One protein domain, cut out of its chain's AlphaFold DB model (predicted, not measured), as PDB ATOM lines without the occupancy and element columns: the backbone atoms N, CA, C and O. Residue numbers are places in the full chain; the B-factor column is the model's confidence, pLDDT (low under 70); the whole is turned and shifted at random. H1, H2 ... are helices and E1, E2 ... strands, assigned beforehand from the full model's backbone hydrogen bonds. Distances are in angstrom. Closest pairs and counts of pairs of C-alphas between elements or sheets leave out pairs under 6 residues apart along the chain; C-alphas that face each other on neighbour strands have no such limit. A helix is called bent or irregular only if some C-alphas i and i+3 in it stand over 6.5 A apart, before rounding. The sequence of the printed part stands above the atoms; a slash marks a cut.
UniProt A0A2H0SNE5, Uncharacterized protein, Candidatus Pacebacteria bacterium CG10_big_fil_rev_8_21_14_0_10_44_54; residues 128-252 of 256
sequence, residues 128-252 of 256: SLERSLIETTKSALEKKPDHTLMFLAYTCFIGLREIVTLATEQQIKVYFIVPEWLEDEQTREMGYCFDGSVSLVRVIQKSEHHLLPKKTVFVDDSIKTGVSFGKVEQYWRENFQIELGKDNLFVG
ATOM      1  N   SER A 128     -23.616  -7.075 -10.870       80.62
ATOM      2  CA  SER A 128     -22.386  -7.527 -10.199       80.62
ATOM      3  C   SER A 128     -22.592  -8.837  -9.440       80.62
ATOM      4  O   SER A 128     -21.734  -9.718  -9.493       80.62
ATOM      5  N   LEU A 129     -23.738  -8.997  -8.771       81.69
ATOM      6  CA  LEU A 129     -24.057 -10.243  -8.073       81.69
ATOM      7  C   LEU A 129     -24.352 -11.386  -9.046       81.69
ATOM      8  O   LEU A 129     -23.879 -12.497  -8.840       81.69
ATOM      9  N   GLU A 130     -25.084 -11.093 -10.117       86.06
ATOM     10  CA  GLU A 130     -25.347 -12.024 -11.215       86.06
ATOM     11  C   GLU A 130     -24.038 -12.586 -11.784       86.06
ATOM     12  O   GLU A 130     -23.835 -13.801 -11.786       86.06
ATOM     13  N   ARG A 131     -23.087 -11.711 -12.146       86.06
ATOM     14  CA  ARG A 131     -21.756 -12.130 -12.614       86.06
ATOM     15  C   ARG A 131     -21.038 -13.016 -11.600       86.06
ATOM     16  O   ARG A 131     -20.579 -14.098 -11.962       86.06
ATOM     17  N   SER A 132     -20.994 -12.606 -10.329       84.81
ATOM     18  CA  SER A 132     -20.358 -13.410  -9.278       84.81
ATOM     19  C   SER A 132     -21.019 -14.780  -9.115       84.81
ATOM     20  O   SER A 132     -20.319 -15.765  -8.865       84.81
ATOM     21  N   LEU A 133     -22.345 -14.861  -9.211       87.69
ATOM     22  CA  LEU A 133     -23.083 -16.112  -9.073       87.69
ATOM     23  C   LEU A 133     -22.761 -17.060 -10.231       87.69
ATOM     24  O   LEU A 133     -22.549 -18.254 -10.013       87.69
ATOM     25  N   ILE A 134     -22.644 -16.532 -11.447       88.94
ATOM     26  CA  ILE A 134     -22.325 -17.319 -12.639       88.94
ATOM     27  C   ILE A 134     -20.882 -17.788 -12.665       88.94
ATOM     28  O   ILE A 134     -20.637 -18.953 -12.968       88.94
ATOM     29  N   GLU A 135     -19.930 -16.944 -12.281       89.12
ATOM     30  CA  GLU A 135     -18.535 -17.364 -12.105       89.12
ATOM     31  C   GLU A 135     -18.421 -18.498 -11.078       89.12
ATOM     32  O   GLU A 135     -17.742 -19.501 -11.308       89.12
ATOM     33  N   THR A 136     -19.152 -18.383  -9.969       89.50
ATOM     34  CA  THR A 136     -19.185 -19.407  -8.914       89.50
ATOM     35  C   THR A 136     -19.808 -20.702  -9.408       89.50
ATOM     36  O   THR A 136     -19.274 -21.782  -9.157       89.50
ATOM     37  N   THR A 137     -20.902 -20.594 -10.157       90.56
ATOM     38  CA  THR A 137     -21.598 -21.735 -10.752       90.56
ATOM     39  C   THR A 137     -20.706 -22.475 -11.744       90.56
ATOM     40  O   THR A 137     -20.572 -23.693 -11.664       90.56
ATOM     41  N   LYS A 138     -20.039 -21.749 -12.647       90.62
ATOM     42  CA  LYS A 138     -19.091 -22.337 -13.600       90.62
ATOM     43  C   LYS A 138     -17.942 -23.032 -12.873       90.62
ATOM     44  O   LYS A 138     -17.646 -24.182 -13.175       90.62
ATOM     45  N   SER A 139     -17.380 -22.401 -11.841       90.88
ATOM     46  CA  SER A 139     -16.326 -23.020 -11.027       90.88
ATOM     47  C   SER A 139     -16.794 -24.286 -10.298       90.88
ATOM     48  O   SER A 139     -16.025 -25.239 -10.165       90.88
ATOM     49  N   ALA A 140     -18.045 -24.319  -9.826       90.56
ATOM     50  CA  ALA A 140     -18.644 -25.508  -9.226       90.56
ATOM     51  C   ALA A 140     -18.726 -26.666 -10.229       90.56
ATOM     52  O   ALA A 140     -18.280 -27.771  -9.914       90.56
ATOM     53  N   LEU A 141     -19.219 -26.401 -11.440       90.19
ATOM     54  CA  LEU A 141     -19.329 -27.401 -12.506       90.19
ATOM     55  C   LEU A 141     -17.958 -27.892 -12.989       90.19
ATOM     56  O   LEU A 141     -17.780 -29.085 -13.198       90.19
ATOM     57  N   GLU A 142     -16.960 -27.013 -13.093       91.75
ATOM     58  CA  GLU A 142     -15.594 -27.399 -13.473       91.75
ATOM     59  C   GLU A 142     -14.936 -28.324 -12.443       91.75
ATOM     60  O   GLU A 142     -14.298 -29.314 -12.800       91.75
ATOM     61  N   LYS A 143     -15.078 -28.017 -11.147       91.19
ATOM     62  CA  LYS A 143     -14.453 -28.813 -10.076       91.19
ATOM     63  C   LYS A 143     -15.212 -30.097  -9.771       91.19
ATOM     64  O   LYS A 143     -14.618 -31.049  -9.266       91.19
ATOM     65  N   LYS A 144     -16.523 -30.102  -9.996       89.56
ATOM     66  CA  LYS A 144     -17.433 -31.187  -9.618       89.56
ATOM     67  C   LYS A 144     -18.455 -31.450 -10.743       89.56
ATOM     68  O   LYS A 144     -19.653 -31.302 -10.509       89.56
ATOM     69  N   PRO A 145     -18.007 -31.900 -11.933       87.06
ATOM     70  CA  PRO A 145     -18.859 -32.026 -13.123       87.06
ATOM     71  C   PRO A 145     -19.992 -33.049 -12.968       87.06
ATOM     72  O   PRO A 145     -21.075 -32.856 -13.504       87.06
ATOM     73  N   ASP A 146     -19.776 -34.103 -12.176       86.88
ATOM     74  CA  ASP A 146     -20.780 -35.152 -11.944       86.88
ATOM     75  C   ASP A 146     -21.718 -34.857 -10.758       86.88
ATOM     76  O   ASP A 146     -22.451 -35.744 -10.307       86.88
ATOM     77  N   HIS A 147     -21.636 -33.661 -10.165       87.62
ATOM     78  CA  HIS A 147     -22.468 -33.297  -9.020       87.62
ATOM     79  C   HIS A 147     -23.725 -32.558  -9.460       87.62
ATOM     80  O   HIS A 147     -23.718 -31.734 -10.368       87.62
ATOM     81  N   THR A 148     -24.818 -32.817  -8.750       87.94
ATOM     82  CA  THR A 148     -26.044 -32.043  -8.904       87.94
ATOM     83  C   THR A 148     -25.864 -30.652  -8.320       87.94
ATOM     84  O   THR A 148     -25.441 -30.501  -7.172       87.94
ATOM     85  N   LEU A 149     -26.237 -29.652  -9.111       90.31
ATOM     86  CA  LEU A 149     -26.138 -28.250  -8.760       90.31
ATOM     87  C   LEU A 149     -27.392 -27.781  -8.009       90.31
ATOM     88  O   LEU A 149     -28.515 -27.891  -8.508       90.31
ATOM     89  N   MET A 150     -27.182 -27.240  -6.815       91.06
ATOM     90  CA  MET A 150     -28.209 -26.651  -5.969       91.06
ATOM     91  C   MET A 150     -27.894 -25.196  -5.667       91.06
ATOM     92  O   MET A 150     -26.804 -24.875  -5.218       91.06
ATOM     93  N   PHE A 151     -28.879 -24.332  -5.812       91.75
ATOM     94  CA  PHE A 151     -28.829 -22.938  -5.417       91.75
ATOM     95  C   PHE A 151     -29.618 -22.745  -4.133       91.75
ATOM     96  O   PHE A 151     -30.739 -23.241  -4.009       91.75
ATOM     97  N   LEU A 152     -29.052 -22.003  -3.188       89.25
ATOM     98  CA  LEU A 152     -29.787 -21.576  -2.004       89.25
ATOM     99  C   LEU A 152     -30.627 -20.342  -2.362       89.25
ATOM    100  O   LEU A 152     -30.112 -19.250  -2.594       89.25
ATOM    101  N   ALA A 153     -31.943 -20.518  -2.448       80.81
ATOM    102  CA  ALA A 153     -32.882 -19.423  -2.659       80.81
ATOM    103  C   ALA A 153     -32.825 -18.426  -1.478       80.81
ATOM    104  O   ALA A 153     -32.388 -18.745  -0.378       80.81
ATOM    105  N   TYR A 154     -33.257 -17.175  -1.621       82.56
ATOM    106  CA  TYR A 154     -33.888 -16.529  -2.779       82.56
ATOM    107  C   TYR A 154     -32.919 -15.714  -3.632       82.56
ATOM    108  O   TYR A 154     -33.227 -15.395  -4.776       82.56
ATOM    109  N   THR A 155     -31.762 -15.336  -3.098       83.50
ATOM    110  CA  THR A 155     -30.919 -14.344  -3.767       83.50
ATOM    111  C   THR A 155     -30.276 -14.873  -5.051       83.50
ATOM    112  O   THR A 155     -30.040 -14.093  -5.970       83.50
ATOM    113  N   CYS A 156     -30.126 -16.193  -5.200       87.25
ATOM    114  CA  CYS A 156     -29.713 -16.798  -6.468       87.25
ATOM    115  C   CYS A 156     -30.665 -16.496  -7.639       87.25
ATOM    116  O   CYS A 156     -30.228 -16.531  -8.785       87.25
ATOM    117  N   PHE A 157     -31.928 -16.133  -7.384       91.38
ATOM    118  CA  PHE A 157     -32.847 -15.729  -8.450       91.38
ATOM    119  C   PHE A 157     -32.459 -14.418  -9.141       91.38
ATOM    120  O   PHE A 157     -32.990 -14.124 -10.208       91.38
ATOM    121  N   ILE A 158     -31.511 -13.656  -8.584       90.50
ATOM    122  CA  ILE A 158     -30.931 -12.502  -9.279       90.50
ATOM    123  C   ILE A 158     -30.230 -12.930 -10.567       90.50
ATOM    124  O   ILE A 158     -30.375 -12.243 -11.567       90.50
ATOM    125  N   GLY A 159     -29.534 -14.071 -10.568       89.88
ATOM    126  CA  GLY A 159     -28.914 -14.627 -11.775       89.88
ATOM    127  C   GLY A 159     -29.740 -15.717 -12.442       89.88
ATOM    128  O   GLY A 159     -29.176 -16.625 -13.048       89.88
ATOM    129  N   LEU A 160     -31.070 -15.698 -12.277       93.25
ATOM    130  CA  LEU A 160     -31.930 -16.767 -12.786       93.25
ATOM    131  C   LEU A 160     -31.786 -16.948 -14.301       93.25
ATOM    132  O   LEU A 160     -31.731 -18.088 -14.754       93.25
ATOM    133  N   ARG A 161     -31.702 -15.853 -15.068       92.69
ATOM    134  CA  ARG A 161     -31.550 -15.900 -16.530       92.69
ATOM    135  C   ARG A 161     -30.333 -16.724 -16.912       92.69
ATOM    136  O   ARG A 161     -30.433 -17.679 -17.671       92.69
ATOM    137  N   GLU A 162     -29.193 -16.381 -16.349       91.31
ATOM    138  CA  GLU A 162     -27.901 -16.940 -16.700       91.31
ATOM    139  C   GLU A 162     -27.784 -18.382 -16.197       91.31
ATOM    140  O   GLU A 162     -27.212 -19.225 -16.887       91.31
ATOM    141  N   ILE A 163     -28.367 -18.693 -15.033       92.12
ATOM    142  CA  ILE A 163     -28.467 -20.066 -14.517       92.12
ATOM    143  C   ILE A 163     -29.315 -20.931 -15.452       92.12
ATOM    144  O   ILE A 163     -28.919 -22.052 -15.762       92.12
ATOM    145  N   VAL A 164     -30.468 -20.428 -15.903       92.50
ATOM    146  CA  VAL A 164     -31.366 -21.139 -16.825       92.50
ATOM    147  C   VAL A 164     -30.689 -21.359 -18.171       92.50
ATOM    148  O   VAL A 164     -30.666 -22.490 -18.648       92.50
ATOM    149  N   THR A 165     -30.077 -20.321 -18.743       91.69
ATOM    150  CA  THR A 165     -29.320 -20.425 -19.998       91.69
ATOM    151  C   THR A 165     -28.222 -21.476 -19.883       91.69
ATOM    152  O   THR A 165     -28.157 -22.381 -20.710       91.69
ATOM    153  N   LEU A 166     -27.420 -21.429 -18.816       90.88
ATOM    154  CA  LEU A 166     -26.362 -22.407 -18.565       90.88
ATOM    155  C   LEU A 166     -26.916 -23.832 -18.430       90.88
ATOM    156  O   LEU A 166     -26.357 -24.773 -18.992       90.88
ATOM    157  N   ALA A 167     -28.016 -23.993 -17.690       90.88
ATOM    158  CA  ALA A 167     -28.655 -25.284 -17.479       90.88
ATOM    159  C   ALA A 167     -29.175 -25.886 -18.790       90.88
ATOM    160  O   ALA A 167     -28.993 -27.077 -19.040       90.88
ATOM    161  N   THR A 168     -29.766 -25.060 -19.652       91.81
ATOM    162  CA  THR A 168     -30.244 -25.470 -20.975       91.81
ATOM    163  C   THR A 168     -29.096 -25.770 -21.937       91.81
ATOM    164  O   THR A 168     -29.127 -26.806 -22.599       91.81
ATOM    165  N   GLU A 169     -28.057 -24.938 -22.001       91.19
ATOM    166  CA  GLU A 169     -26.891 -25.173 -22.867       91.19
ATOM    167  C   GLU A 169     -26.166 -26.477 -22.520       91.19
ATOM    168  O   GLU A 169     -25.756 -27.219 -23.412       91.19
ATOM    169  N   GLN A 170     -26.038 -26.781 -21.227       90.00
ATOM    170  CA  GLN A 170     -25.352 -27.984 -20.750       90.00
ATOM    171  C   GLN A 170     -26.281 -29.185 -20.544       90.00
ATOM    172  O   GLN A 170     -25.802 -30.261 -20.190       90.00
ATOM    173  N   GLN A 171     -27.591 -29.027 -20.766       89.44
ATOM    174  CA  GLN A 171     -28.608 -30.059 -20.522       89.44
ATOM    175  C   GLN A 171     -28.527 -30.647 -19.100       89.44
ATOM    176  O   GLN A 171     -28.630 -31.859 -18.892       89.44
ATOM    177  N   ILE A 172     -28.329 -29.776 -18.108       88.06
ATOM    178  CA  ILE A 172     -28.229 -30.151 -16.695       88.06
ATOM    179  C   ILE A 172     -29.482 -29.748 -15.923       88.06
ATOM    180  O   ILE A 172     -30.130 -28.741 -16.203       88.06
ATOM    181  N   LYS A 173     -29.784 -30.523 -14.880       89.56
ATOM    182  CA  LYS A 173     -30.822 -30.174 -13.909       89.56
ATOM    183  C   LYS A 173     -30.240 -29.271 -12.833       89.56
ATOM    184  O   LYS A 173     -29.196 -29.586 -12.259       89.56
ATOM    185  N   VAL A 174     -30.958 -28.206 -12.508       91.06
ATOM    186  CA  VAL A 174     -30.621 -27.287 -11.422       91.06
ATOM    187  C   VAL A 174     -31.758 -27.222 -10.417       91.06
ATOM    188  O   VAL A 174     -32.942 -27.242 -10.763       91.06
ATOM    189  N   TYR A 175     -31.382 -27.165  -9.150       92.12
ATOM    190  CA  TYR A 175     -32.308 -27.172  -8.029       92.12
ATOM    191  C   TYR A 175     -32.180 -25.844  -7.292       92.12
ATOM    192  O   TYR A 175     -31.073 -25.377  -7.059       92.12
ATOM    193  N   PHE A 176     -33.292 -25.243  -6.896       92.31
ATOM    194  CA  PHE A 176     -33.339 -24.067  -6.034       92.31
ATOM    195  C   PHE A 176     -33.975 -24.493  -4.719       92.31
ATOM    196  O   PHE A 176     -35.181 -24.723  -4.672       92.31
ATOM    197  N   ILE A 177     -33.172 -24.641  -3.671       91.31
ATOM    198  CA  ILE A 177     -33.636 -25.032  -2.339       91.31
ATOM    199  C   ILE A 177     -34.038 -23.776  -1.580       91.31
ATOM    200  O   ILE A 177     -33.260 -22.827  -1.532       91.31
ATOM    201  N   VAL A 178     -35.230 -23.774  -0.984       90.94
ATOM    202  CA  VAL A 178     -35.722 -22.685  -0.130       90.94
ATOM    203  C   VAL A 178     -35.496 -23.090   1.327       90.94
ATOM    204  O   VAL A 178     -36.255 -23.916   1.838       90.94
ATOM    205  N   PRO A 179     -34.460 -22.564   2.009       88.94
ATOM    206  CA  PRO A 179     -34.103 -23.026   3.349       88.94
ATOM    207  C   PRO A 179     -35.239 -22.869   4.361       88.94
ATOM    208  O   PRO A 179     -35.430 -23.739   5.202       88.94
ATOM    209  N   GLU A 180     -36.027 -21.800   4.252       88.31
ATOM    210  CA  GLU A 180     -37.169 -21.541   5.135       88.31
ATOM    211  C   GLU A 180     -38.243 -22.633   5.046       88.31
ATOM    212  O   GLU A 180     -38.886 -22.945   6.043       88.31
ATOM    213  N   TRP A 181     -38.424 -23.255   3.878       90.38
ATOM    214  CA  TRP A 181     -39.407 -24.329   3.715       90.38
ATOM    215  C   TRP A 181     -38.955 -25.631   4.362       90.38
ATOM    216  O   TRP A 181     -39.792 -26.449   4.725       90.38
ATOM    217  N   LEU A 182     -37.648 -25.831   4.544       89.25
ATOM    218  CA  LEU A 182     -37.117 -27.004   5.237       89.25
ATOM    219  C   LEU A 182     -37.483 -26.994   6.723       89.25
ATOM    220  O   LEU A 182     -37.797 -28.050   7.268       89.25
ATOM    221  N   GLU A 183     -37.483 -25.812   7.338       87.94
ATOM    222  CA  GLU A 183     -37.801 -25.602   8.756       87.94
ATOM    223  C   GLU A 183     -39.309 -25.651   9.044       87.94
ATOM    224  O   GLU A 183     -39.713 -25.941  10.167       87.94
ATOM    225  N   ASP A 184     -40.151 -25.377   8.046       87.62
ATOM    226  CA  ASP A 184     -41.602 -25.396   8.210       87.62
ATOM    227  C   ASP A 184     -42.168 -26.820   8.099       87.62
ATOM    228  O   ASP A 184     -42.286 -27.377   7.006       87.62
ATOM    229  N   GLU A 185     -42.556 -27.409   9.231       83.19
ATOM    230  CA  GLU A 185     -43.175 -28.741   9.301       83.19
ATOM    231  C   GLU A 185     -44.505 -28.850   8.537       83.19
ATOM    232  O   GLU A 185     -44.892 -29.950   8.133       83.19
ATOM    233  N   GLN A 186     -45.214 -27.737   8.320       86.06
ATOM    234  CA  GLN A 186     -46.488 -27.732   7.592       86.06
ATOM    235  C   GLN A 186     -46.280 -27.796   6.078       86.06
ATOM    236  O   GLN A 186     -47.120 -28.342   5.355       86.06
ATOM    237  N   THR A 187     -45.149 -27.277   5.607       86.00
ATOM    238  CA  THR A 187     -44.768 -27.269   4.197       86.00
ATOM    239  C   THR A 187     -44.160 -28.621   3.813       86.00
ATOM    240  O   THR A 187     -43.215 -29.113   4.439       86.00
ATOM    241  N   ARG A 188     -44.699 -29.254   2.762       90.12
ATOM    242  CA  ARG A 188     -44.170 -30.523   2.213       90.12
ATOM    243  C   ARG A 188     -43.119 -30.287   1.139       90.12
ATOM    244  O   ARG A 188     -42.413 -31.208   0.742       90.12
ATOM    245  N   GLU A 189     -43.017 -29.058   0.673       91.19
ATOM    246  CA  GLU A 189     -42.123 -28.585  -0.360       91.19
ATOM    247  C   GLU A 189     -40.737 -28.252   0.202       91.19
ATOM    248  O   GLU A 189     -40.572 -27.930   1.375       91.19
ATOM    249  N   MET A 190     -39.719 -28.310  -0.652       91.12
ATOM    250  CA  MET A 190     -38.358 -27.877  -0.308       91.12
ATOM    251  C   MET A 190     -37.740 -26.913  -1.324       91.12
ATOM    252  O   MET A 190     -36.669 -26.358  -1.080       91.12
ATOM    253  N   GLY A 191     -38.392 -26.711  -2.472       92.06
ATOM    254  CA  GLY A 191     -37.910 -25.785  -3.485       92.06
ATOM    255  C   GLY A 191     -38.380 -26.115  -4.895       92.06
ATOM    256  O   GLY A 191     -39.449 -26.693  -5.091       92.06
ATOM    257  N   TYR A 192     -37.554 -25.764  -5.878       93.00
ATOM    258  CA  TYR A 192     -37.850 -25.886  -7.304       93.00
ATOM    259  C   TYR A 192     -36.769 -26.643  -8.063       93.00
ATOM    260  O   TYR A 192     -35.589 -26.535  -7.753       93.00
ATOM    261  N   CYS A 193     -37.168 -27.373  -9.097       92.50
ATOM    262  CA  CYS A 193     -36.287 -28.038 -10.045       92.50
ATOM    263  C   CYS A 193     -36.566 -27.483 -11.437       92.50
ATOM    264  O   CYS A 193     -37.713 -27.500 -11.893       92.50
ATOM    265  N   PHE A 194     -35.509 -27.049 -12.109       91.44
ATOM    266  CA  PHE A 194     -35.496 -26.773 -13.537       91.44
ATOM    267  C   PHE A 194     -34.632 -27.838 -14.204       91.44
ATOM    268  O   PHE A 194     -33.498 -28.071 -13.790       91.44
ATOM    269  N   ASP A 195     -35.179 -28.543 -15.185       86.50
ATOM    270  CA  ASP A 195     -34.521 -29.710 -15.777       86.50
ATOM    271  C   ASP A 195     -33.674 -29.398 -17.019       86.50
ATOM    272  O   ASP A 195     -33.182 -30.326 -17.659       86.50
ATOM    273  N   GLY A 196     -33.503 -28.115 -17.350       82.12
ATOM    274  CA  GLY A 196     -32.799 -27.668 -18.552       82.12
ATOM    275  C   GLY A 196     -33.682 -27.630 -19.803       82.12
ATOM    276  O   GLY A 196     -33.230 -27.147 -20.843       82.12
ATOM    277  N   SER A 197     -34.934 -28.098 -19.723       82.06
ATOM    278  CA  SER A 197     -35.892 -28.073 -20.831       82.06
ATOM    279  C   SER A 197     -36.720 -26.783 -20.870       82.06
ATOM    280  O   SER A 197     -36.763 -26.009 -19.919       82.06
ATOM    281  N   VAL A 198     -37.403 -26.543 -21.994       67.56
ATOM    282  CA  VAL A 198     -38.129 -25.288 -22.258       67.56
ATOM    283  C   VAL A 198     -39.303 -25.061 -21.297       67.56
ATOM    284  O   VAL A 198     -39.707 -23.921 -21.126       67.56
ATOM    285  N   SER A 199     -39.891 -26.103 -20.701       62.12
ATOM    286  CA  SER A 199     -41.308 -26.039 -20.309       62.12
ATOM    287  C   SER A 199     -41.651 -26.437 -18.877       62.12
ATOM    288  O   SER A 199     -42.825 -26.335 -18.517       62.12
ATOM    289  N   LEU A 200     -40.707 -26.887 -18.041       68.94
ATOM    290  CA  LEU A 200     -41.091 -27.393 -16.721       68.94
ATOM    291  C   LEU A 200     -40.215 -26.907 -15.567       68.94
ATOM    292  O   LEU A 200     -39.126 -27.416 -15.307       68.94
ATOM    293  N   VAL A 201     -40.788 -25.994 -14.779       84.62
ATOM    294  CA  VAL A 201     -40.383 -25.769 -13.390       84.62
ATOM    295  C   VAL A 201     -41.264 -26.630 -12.487       84.62
ATOM    296  O   VAL A 201     -42.488 -26.460 -12.409       84.62
ATOM    297  N   ARG A 202     -40.633 -27.580 -11.797       89.94
ATOM    298  CA  ARG A 202     -41.292 -28.518 -10.882       89.94
ATOM    299  C   ARG A 202     -41.039 -28.112  -9.436       89.94
ATOM    300  O   ARG A 202     -39.910 -27.806  -9.075       89.94
ATOM    301  N   VAL A 203     -42.069 -28.167  -8.599       90.62
ATOM    302  CA  VAL A 203     -41.906 -28.043  -7.144       90.62
ATOM    303  C   VAL A 203     -41.370 -29.363  -6.593       90.62
ATOM    304  O   VAL A 203     -41.895 -30.429  -6.917       90.62
ATOM    305  N   ILE A 204     -40.322 -29.295  -5.779       90.69
ATOM    306  CA  ILE A 204     -39.684 -30.463  -5.175       90.69
ATOM    307  C   ILE A 204     -40.288 -30.707  -3.799       90.69
ATOM    308  O   ILE A 204     -40.415 -29.778  -3.001       90.69
ATOM    309  N   GLN A 205     -40.620 -31.962  -3.516       90.50
ATOM    310  CA  GLN A 205     -41.177 -32.388  -2.237       90.50
ATOM    311  C   GLN A 205     -40.076 -32.912  -1.304       90.50
ATOM    312  O   GLN A 205     -39.152 -33.594  -1.744       90.50
ATOM    313  N   LYS A 206     -40.211 -32.678   0.003       87.94
ATOM    314  CA  LYS A 206     -39.332 -33.199   1.068       87.94
ATOM    315  C   LYS A 206     -39.224 -34.725   1.050       87.94
ATOM    316  O   LYS A 206     -38.175 -35.282   1.366       87.94
ATOM    317  N   SER A 207     -40.283 -35.417   0.620       82.06
ATOM    318  CA  SER A 207     -40.283 -36.874   0.438       82.06
ATOM    319  C   SER A 207     -39.254 -37.355  -0.589       82.06
ATOM    320  O   SER A 207     -38.846 -38.514  -0.549       82.06
ATOM    321  N   GLU A 208     -38.772 -36.481  -1.471       78.69
ATOM    322  CA  GLU A 208     -37.732 -36.771  -2.466       78.69
ATOM    323  C   GLU A 208     -36.302 -36.639  -1.902       78.69
ATOM    324  O   GLU A 208     -35.337 -36.514  -2.649       78.69
ATOM    325  N   HIS A 209     -36.146 -36.708  -0.578       65.81
ATOM    326  CA  HIS A 209     -34.876 -36.635   0.156       65.81
ATOM    327  C   HIS A 209     -33.735 -37.512  -0.384       65.81
ATOM    328  O   HIS A 209     -32.570 -37.118  -0.340       65.81
ATOM    329  N   HIS A 210     -34.061 -38.697  -0.910       62.97
ATOM    330  CA  HIS A 210     -33.091 -39.637  -1.472       62.97
ATOM    331  C   HIS A 210     -32.367 -39.087  -2.705       62.97
ATOM    332  O   HIS A 210     -31.327 -39.627  -3.081       62.97
ATOM    333  N   LEU A 211     -32.898 -38.035  -3.338       61.81
ATOM    334  CA  LEU A 211     -32.268 -37.450  -4.507       61.81
ATOM    335  C   LEU A 211     -30.851 -36.953  -4.185       61.81
ATOM    336  O   LEU A 211     -29.996 -37.019  -5.066       61.81
ATOM    337  N   LEU A 212     -30.573 -36.406  -2.993       69.38
ATOM    338  CA  LEU A 212     -29.421 -35.504  -2.839       69.38
ATOM    339  C   LEU A 212     -28.802 -35.566  -1.439       69.38
ATOM    340  O   LEU A 212     -29.365 -35.014  -0.497       69.38
ATOM    341  N   PRO A 213     -27.670 -36.287  -1.283       63.28
ATOM    342  CA  PRO A 213     -26.497 -35.620  -0.681       63.28
ATOM    343  C   PRO A 213     -25.100 -36.127  -1.088       63.28
ATOM    344  O   PRO A 213     -24.104 -35.471  -0.796       63.28
ATOM    345  N   LYS A 214     -24.964 -37.290  -1.737       64.19
ATOM    346  CA  LYS A 214     -23.633 -37.893  -1.973       64.19
ATOM    347  C   LYS A 214     -22.862 -37.262  -3.138       64.19
ATOM    348  O   LYS A 214     -21.651 -37.436  -3.222       64.19
ATOM    349  N   LYS A 215     -23.556 -36.558  -4.035       81.69
ATOM    350  CA  LYS A 215     -22.988 -35.889  -5.215       81.69
ATOM    351  C   LYS A 215     -23.713 -34.572  -5.458       81.69
ATOM    352  O   LYS A 215     -24.367 -34.388  -6.479       81.69
ATOM    353  N   THR A 216     -23.648 -33.677  -4.483       86.50
ATOM    354  CA  THR A 216     -24.365 -32.403  -4.527       86.50
ATOM    355  C   THR A 216     -23.412 -31.255  -4.258       86.50
ATOM    356  O   THR A 216     -22.541 -31.356  -3.393       86.50
ATOM    357  N   VAL A 217     -23.577 -30.173  -5.009       89.25
ATOM    358  CA  VAL A 217     -22.888 -28.907  -4.782       89.25
ATOM    359  C   VAL A 217     -23.920 -27.818  -4.574       89.25
ATOM    360  O   VAL A 217     -24.838 -27.667  -5.370       89.25
ATOM    361  N   PHE A 218     -23.738 -27.062  -3.503       89.00
ATOM    362  CA  PHE A 218     -24.524 -25.899  -3.147       89.00
ATOM    363  C   PHE A 218     -23.816 -24.635  -3.620       89.00
ATOM    364  O   PHE A 218     -22.611 -24.494  -3.427       89.00
ATOM    365  N   VAL A 219     -24.566 -23.712  -4.204       89.38
ATOM    366  CA  VAL A 219     -24.118 -22.393  -4.640       89.38
ATOM    367  C   VAL A 219     -24.915 -21.328  -3.892       89.38
ATOM    368  O   VAL A 219     -26.141 -21.414  -3.802       89.38
ATOM    369  N   ASP A 220     -24.212 -20.328  -3.360       84.44
ATOM    370  CA  ASP A 220     -24.790 -19.222  -2.587       84.44
ATOM    371  C   ASP A 220     -24.135 -17.866  -2.939       84.44
ATOM    372  O   ASP A 220     -23.009 -17.797  -3.441       84.44
ATOM    373  N   ASP A 221     -24.840 -16.769  -2.662       71.50
ATOM    374  CA  ASP A 221     -24.582 -15.408  -3.148       71.50
ATOM    375  C   ASP A 221     -23.590 -14.578  -2.303       71.50
ATOM    376  O   ASP A 221     -23.268 -13.445  -2.653       71.50
ATOM    377  N   SER A 222     -23.045 -15.136  -1.220       60.59
ATOM    378  CA  SER A 222     -21.874 -14.636  -0.469       60.59
ATOM    379  C   SER A 222     -21.980 -13.410   0.430       60.59
ATOM    380  O   SER A 222     -21.009 -13.107   1.124       60.59
ATOM    381  N   ILE A 223     -23.117 -12.720   0.518       54.59
ATOM    382  CA  ILE A 223     -23.124 -11.453   1.273       54.59
ATOM    383  C   ILE A 223     -23.087 -11.674   2.805       54.59
ATOM    384  O   ILE A 223     -22.466 -10.880   3.511       54.59
ATOM    385  N   LYS A 224     -23.671 -12.767   3.334       55.81
ATOM    386  CA  LYS A 224     -23.600 -13.192   4.758       55.81
ATOM    387  C   LYS A 224     -23.846 -14.705   4.893       55.81
ATOM    388  O   LYS A 224     -24.938 -15.122   5.274       55.81
ATOM    389  N   THR A 225     -22.880 -15.541   4.526       58.81
ATOM    390  CA  THR A 225     -23.099 -16.994   4.421       58.81
ATOM    391  C   THR A 225     -22.744 -17.747   5.703       58.81
ATOM    392  O   THR A 225     -21.704 -17.537   6.323       58.81
ATOM    393  N   GLY A 226     -23.671 -18.611   6.116       62.75
ATOM    394  CA  GLY A 226     -23.583 -19.476   7.293       62.75
ATOM    395  C   GLY A 226     -24.968 -19.922   7.756       62.75
ATOM    396  O   GLY A 226     -25.182 -21.099   8.006       62.75
ATOM    397  N   VAL A 227     -25.936 -19.000   7.775       78.62
ATOM    398  CA  VAL A 227     -27.292 -19.292   8.266       78.62
ATOM    399  C   VAL A 227     -28.082 -20.142   7.268       78.62
ATOM    400  O   VAL A 227     -28.530 -21.220   7.632       78.62
ATOM    401  N   SER A 228     -28.211 -19.714   6.005       84.38
ATOM    402  CA  SER A 228     -29.000 -20.442   4.995       84.38
ATOM    403  C   SER A 228     -28.470 -21.852   4.734       84.38
ATOM    404  O   SER A 228     -29.232 -22.812   4.771       84.38
ATOM    405  N   PHE A 229     -27.155 -21.995   4.533       85.75
ATOM    406  CA  PHE A 229     -26.537 -23.314   4.387       85.75
ATOM    407  C   PHE A 229     -26.613 -24.134   5.681       85.75
ATOM    408  O   PHE A 229     -26.870 -25.329   5.617       85.75
ATOM    409  N   GLY A 230     -26.468 -23.501   6.852       86.62
ATOM    410  CA  GLY A 230     -26.613 -24.173   8.143       86.62
ATOM    411  C   GLY A 230     -28.001 -24.788   8.343       86.62
ATOM    412  O   GLY A 230     -28.094 -25.905   8.839       86.62
ATOM    413  N   LYS A 231     -29.070 -24.122   7.884       88.69
ATOM    414  CA  LYS A 231     -30.437 -24.677   7.888       88.69
ATOM    415  C   LYS A 231     -30.558 -25.927   7.016       88.69
ATOM    416  O   LYS A 231     -31.160 -26.916   7.422       88.69
ATOM    417  N   VAL A 232     -29.956 -25.894   5.827       88.62
ATOM    418  CA  VAL A 232     -29.904 -27.043   4.914       88.62
ATOM    419  C   VAL A 232     -29.120 -28.193   5.554       88.62
ATOM    420  O   VAL A 232     -29.628 -29.303   5.662       88.62
ATOM    421  N   GLU A 233     -27.911 -27.935   6.046       87.81
ATOM    422  CA  GLU A 233     -27.094 -28.937   6.741       87.81
ATOM    423  C   GLU A 233     -27.840 -29.555   7.929       87.81
ATOM    424  O   GLU A 233     -27.877 -30.779   8.069       87.81
ATOM    425  N   GLN A 234     -28.491 -28.725   8.744       89.19
ATOM    426  CA  GLN A 234     -29.276 -29.168   9.889       89.19
ATOM    427  C   GLN A 234     -30.431 -30.083   9.470       89.19
ATOM    428  O   GLN A 234     -30.541 -31.180  10.016       89.19
ATOM    429  N   TYR A 235     -31.235 -29.686   8.477       89.31
ATOM    430  CA  TYR A 235     -32.361 -30.490   7.998       89.31
ATOM    431  C   TYR A 235     -31.913 -31.881   7.538       89.31
ATOM    432  O   TYR A 235     -32.497 -32.888   7.947       89.31
ATOM    433  N   TRP A 236     -30.853 -31.968   6.727       87.75
ATOM    434  CA  TRP A 236     -30.367 -33.259   6.227       87.75
ATOM    435  C   TRP A 236     -29.743 -34.128   7.323       87.75
ATOM    436  O   TRP A 236     -29.935 -35.349   7.328       87.75
ATOM    437  N   ARG A 237     -29.044 -33.512   8.279       87.56
ATOM    438  CA  ARG A 237     -28.481 -34.211   9.437       87.56
ATOM    439  C   ARG A 237     -29.576 -34.799  10.322       87.56
ATOM    440  O   ARG A 237     -29.499 -35.972  10.672       87.56
ATOM    441  N   GLU A 238     -30.589 -34.009  10.663       89.00
ATOM    442  CA  GLU A 238     -31.657 -34.411  11.589       89.00
ATOM    443  C   GLU A 238     -32.598 -35.453  10.983       89.00
ATOM    444  O   GLU A 238     -32.972 -36.408  11.661       89.00
ATOM    445  N   ASN A 239     -32.938 -35.316   9.701       86.56
ATOM    446  CA  ASN A 239     -33.931 -36.181   9.063       86.56
ATOM    447  C   ASN A 239     -33.323 -37.431   8.412       86.56
ATOM    448  O   ASN A 239     -34.017 -38.435   8.262       86.56
ATOM    449  N   PHE A 240     -32.039 -37.396   8.026       84.56
ATOM    450  CA  PHE A 240     -31.425 -38.472   7.234       84.56
ATOM    451  C   PHE A 240     -30.042 -38.919   7.714       84.56
ATOM    452  O   PHE A 240     -29.457 -39.797   7.085       84.56
ATOM    453  N   GLN A 241     -29.519 -38.358   8.814       85.50
ATOM    454  CA  GLN A 241     -28.190 -38.687   9.360       85.50
ATOM    455  C   GLN A 241     -27.056 -38.465   8.347       85.50
ATOM    456  O   GLN A 241     -26.093 -39.226   8.269       85.50
ATOM    457  N   ILE A 242     -27.195 -37.421   7.532       83.25
ATOM    458  CA  ILE A 242     -26.256 -37.074   6.469       83.25
ATOM    459  C   ILE A 242     -25.540 -35.780   6.837       83.25
ATOM    460  O   ILE A 242     -26.175 -34.747   7.033       83.25
ATOM    461  N   GLU A 243     -24.211 -35.830   6.873       82.06
ATOM    462  CA  GLU A 243     -23.371 -34.652   7.083       82.06
ATOM    463  C   GLU A 243     -22.970 -34.032   5.738       82.06
ATOM    464  O   GLU A 243     -22.377 -34.690   4.877       82.06
ATOM    465  N   LEU A 244     -23.296 -32.751   5.547       81.31
ATOM    466  CA  LEU A 244     -22.881 -31.993   4.371       81.31
ATOM    467  C   LEU A 244     -21.531 -31.325   4.655       81.31
ATOM    468  O   LEU A 244     -21.447 -30.351   5.390       81.31
ATOM    469  N   GLY A 245     -20.458 -31.833   4.047       73.56
ATOM    470  CA  GLY A 245     -19.137 -31.216   4.179       73.56
ATOM    471  C   GLY A 245     -19.085 -29.806   3.577       73.56
ATOM    472  O   GLY A 245     -19.714 -29.534   2.552       73.56
ATOM    473  N   LYS A 246     -18.266 -28.919   4.160       76.62
ATOM    474  CA  LYS A 246     -18.033 -27.553   3.639       76.62
ATOM    475  C   LYS A 246     -17.527 -27.534   2.195       76.62
ATOM    476  O   LYS A 246     -17.799 -26.583   1.472       76.62
ATOM    477  N   ASP A 247     -16.871 -28.605   1.755       81.38
ATOM    478  CA  ASP A 247     -16.401 -28.774   0.376       81.38
ATOM    479  C   ASP A 247     -17.547 -28.852  -0.646       81.38
ATOM    480  O   ASP A 247     -17.319 -28.770  -1.856       81.38
ATOM    481  N   ASN A 248     -18.787 -29.043  -0.188       80.88
ATOM    482  CA  ASN A 248     -19.977 -29.022  -1.032       80.88
ATOM    483  C   ASN A 248     -20.543 -27.613  -1.223       80.88
ATOM    484  O   ASN A 248     -21.426 -27.465  -2.056       80.88
ATOM    485  N   LEU A 249     -20.056 -26.594  -0.509       85.00
ATOM    486  CA  LEU A 249     -20.552 -25.224  -0.615       85.00
ATOM    487  C   LEU A 249     -19.595 -24.343  -1.430       85.00
ATOM    488  O   LEU A 249     -18.432 -24.151  -1.081       85.00
ATOM    489  N   PHE A 250     -20.126 -23.750  -2.492       83.00
ATOM    490  CA  PHE A 250     -19.471 -22.764  -3.333       83.00
ATOM    491  C   PHE A 250     -20.137 -21.416  -3.101       83.00
ATOM    492  O   PHE A 250     -21.339 -21.243  -3.283       83.00
ATOM    493  N   VAL A 251     -19.343 -20.449  -2.672       81.81
ATOM    494  CA  VAL A 251     -19.832 -19.130  -2.291       81.81
ATOM    495  C   VAL A 251     -19.272 -18.113  -3.272       81.81
ATOM    496  O   VAL A 251     -18.068 -18.133  -3.544       81.81
ATOM    497  N   GLY A 252     -20.141 -17.229  -3.770       69.94
ATOM    498  CA  GLY A 252     -19.744 -16.029  -4.504       69.94
ATOM    499  C   GLY A 252     -18.575 -15.302  -3.847       69.94
ATOM    500  O   GLY A 252     -18.371 -15.357  -2.634       69.94
TER     501      GLY A 252
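AT A GLANCE: This is residues 128 to 252 of the 256 residues of an uncharacterized protein of Candidatus Pacebacteria bacterium CG10_big_fil_rev_8_21_14_0_10_44_54 (UniProt A0A2H0SNE5). A strongly twisted sheet of six strands runs through the domain, with the two longest helices, H1 and H2, covering one face of it. A third long helix, H5, only grazes the sheet, apart from H1 and H2, and short H3 packs on it; short H4 follows the hairpin of E3 and E4 at one edge. The 125 printed residues hold five named helices and six named strands, in the order H1 E1 H2 E2 H3 E3 E4 H4 E5 H5 E6. The sheet's order is E4 E3 E2 E1 E5 E6, mixed; the class is mixed, helices and strands. The whole is compact and rounded, with a radius of gyration of the C-alphas of 13.5 A and spans of 34 by 31 by 25 A.

IN THESE COORDINATES: The strands are E4, residues 201 to 205, 13.0 A long; E3, 189 to 194, 14.9 A; E2, 174 to 177; E1, 148 to 152, 13.1 A; E5, 216 to 220, 13.3 A; and E6, 249 to 251, whose last C-alpha is at (-19.832, -19.130, -2.291). H1, residues 128 to 143, begins at C-alpha 128, (-22.386, -7.527, -10.199), and is 22.7 A long. H2, 155 to 169, measures 22.3 A, and H5, 227 to 240, 19.6 A. H3 is residues 179 to 183 and H4 206 to 211. H2 and H4 are irregular: C-alphas 158 and 161 are 8.0 A apart, and 207 and 210 7.9 A.

HOW THE PARTS SIT: E1 is parallel to E5 (N 219 to O 150, 2.7 A) and to E2 (N 151 to O 175, 2.7 A). E3 is antiparallel to E2 (N 176 to O 192, 2.8 A) and to E4 (N 204 to O 191, 2.8 A), and E6 is parallel to E5 (N 250 to O 218, 2.8 A). E1, H2, E2 and E5, H5, E6 are strand-helix-strand units, two parallel neighbour strands with a helix between, each with a right-handed crossover. H1 and H2 lie on the same face, forming two layers with the sheet, at heights of 8.9 A and 8.7 A. On the local plane H1 runs along E5 at 17 degrees and H2 along E2 at 6 degrees. With residues 129 to 134 alone, H1 touches H2 at a steep tilt of 49 degrees, the same way; the closest C-alphas, of Glu 130 and Gly 159, are 4.5 A apart. H3 touches H5, closest at the C-alphas of Pro 179 and Ser 228, 6.0 A. H3, H4 and H5 only graze the sheet. Every O i to N i+4 pair is within hydrogen-bond range in H1 and H5; in H2 7 of 11 are, in H3 0 of 1 and in H4 0 of 2, with 2 of 2 and 2 of 3 O i to N i+3 pairs in H3 and H4.

THE WHOLE: The farthest C-alphas, of Glu 142 and Gln 186, are 37.4 A apart. The printed part has no cut and no long link. Mean pLDDT of the printed part is 84.6; residues 198 to 200, 209 to 214, 222 to 226 and 252 are under 70.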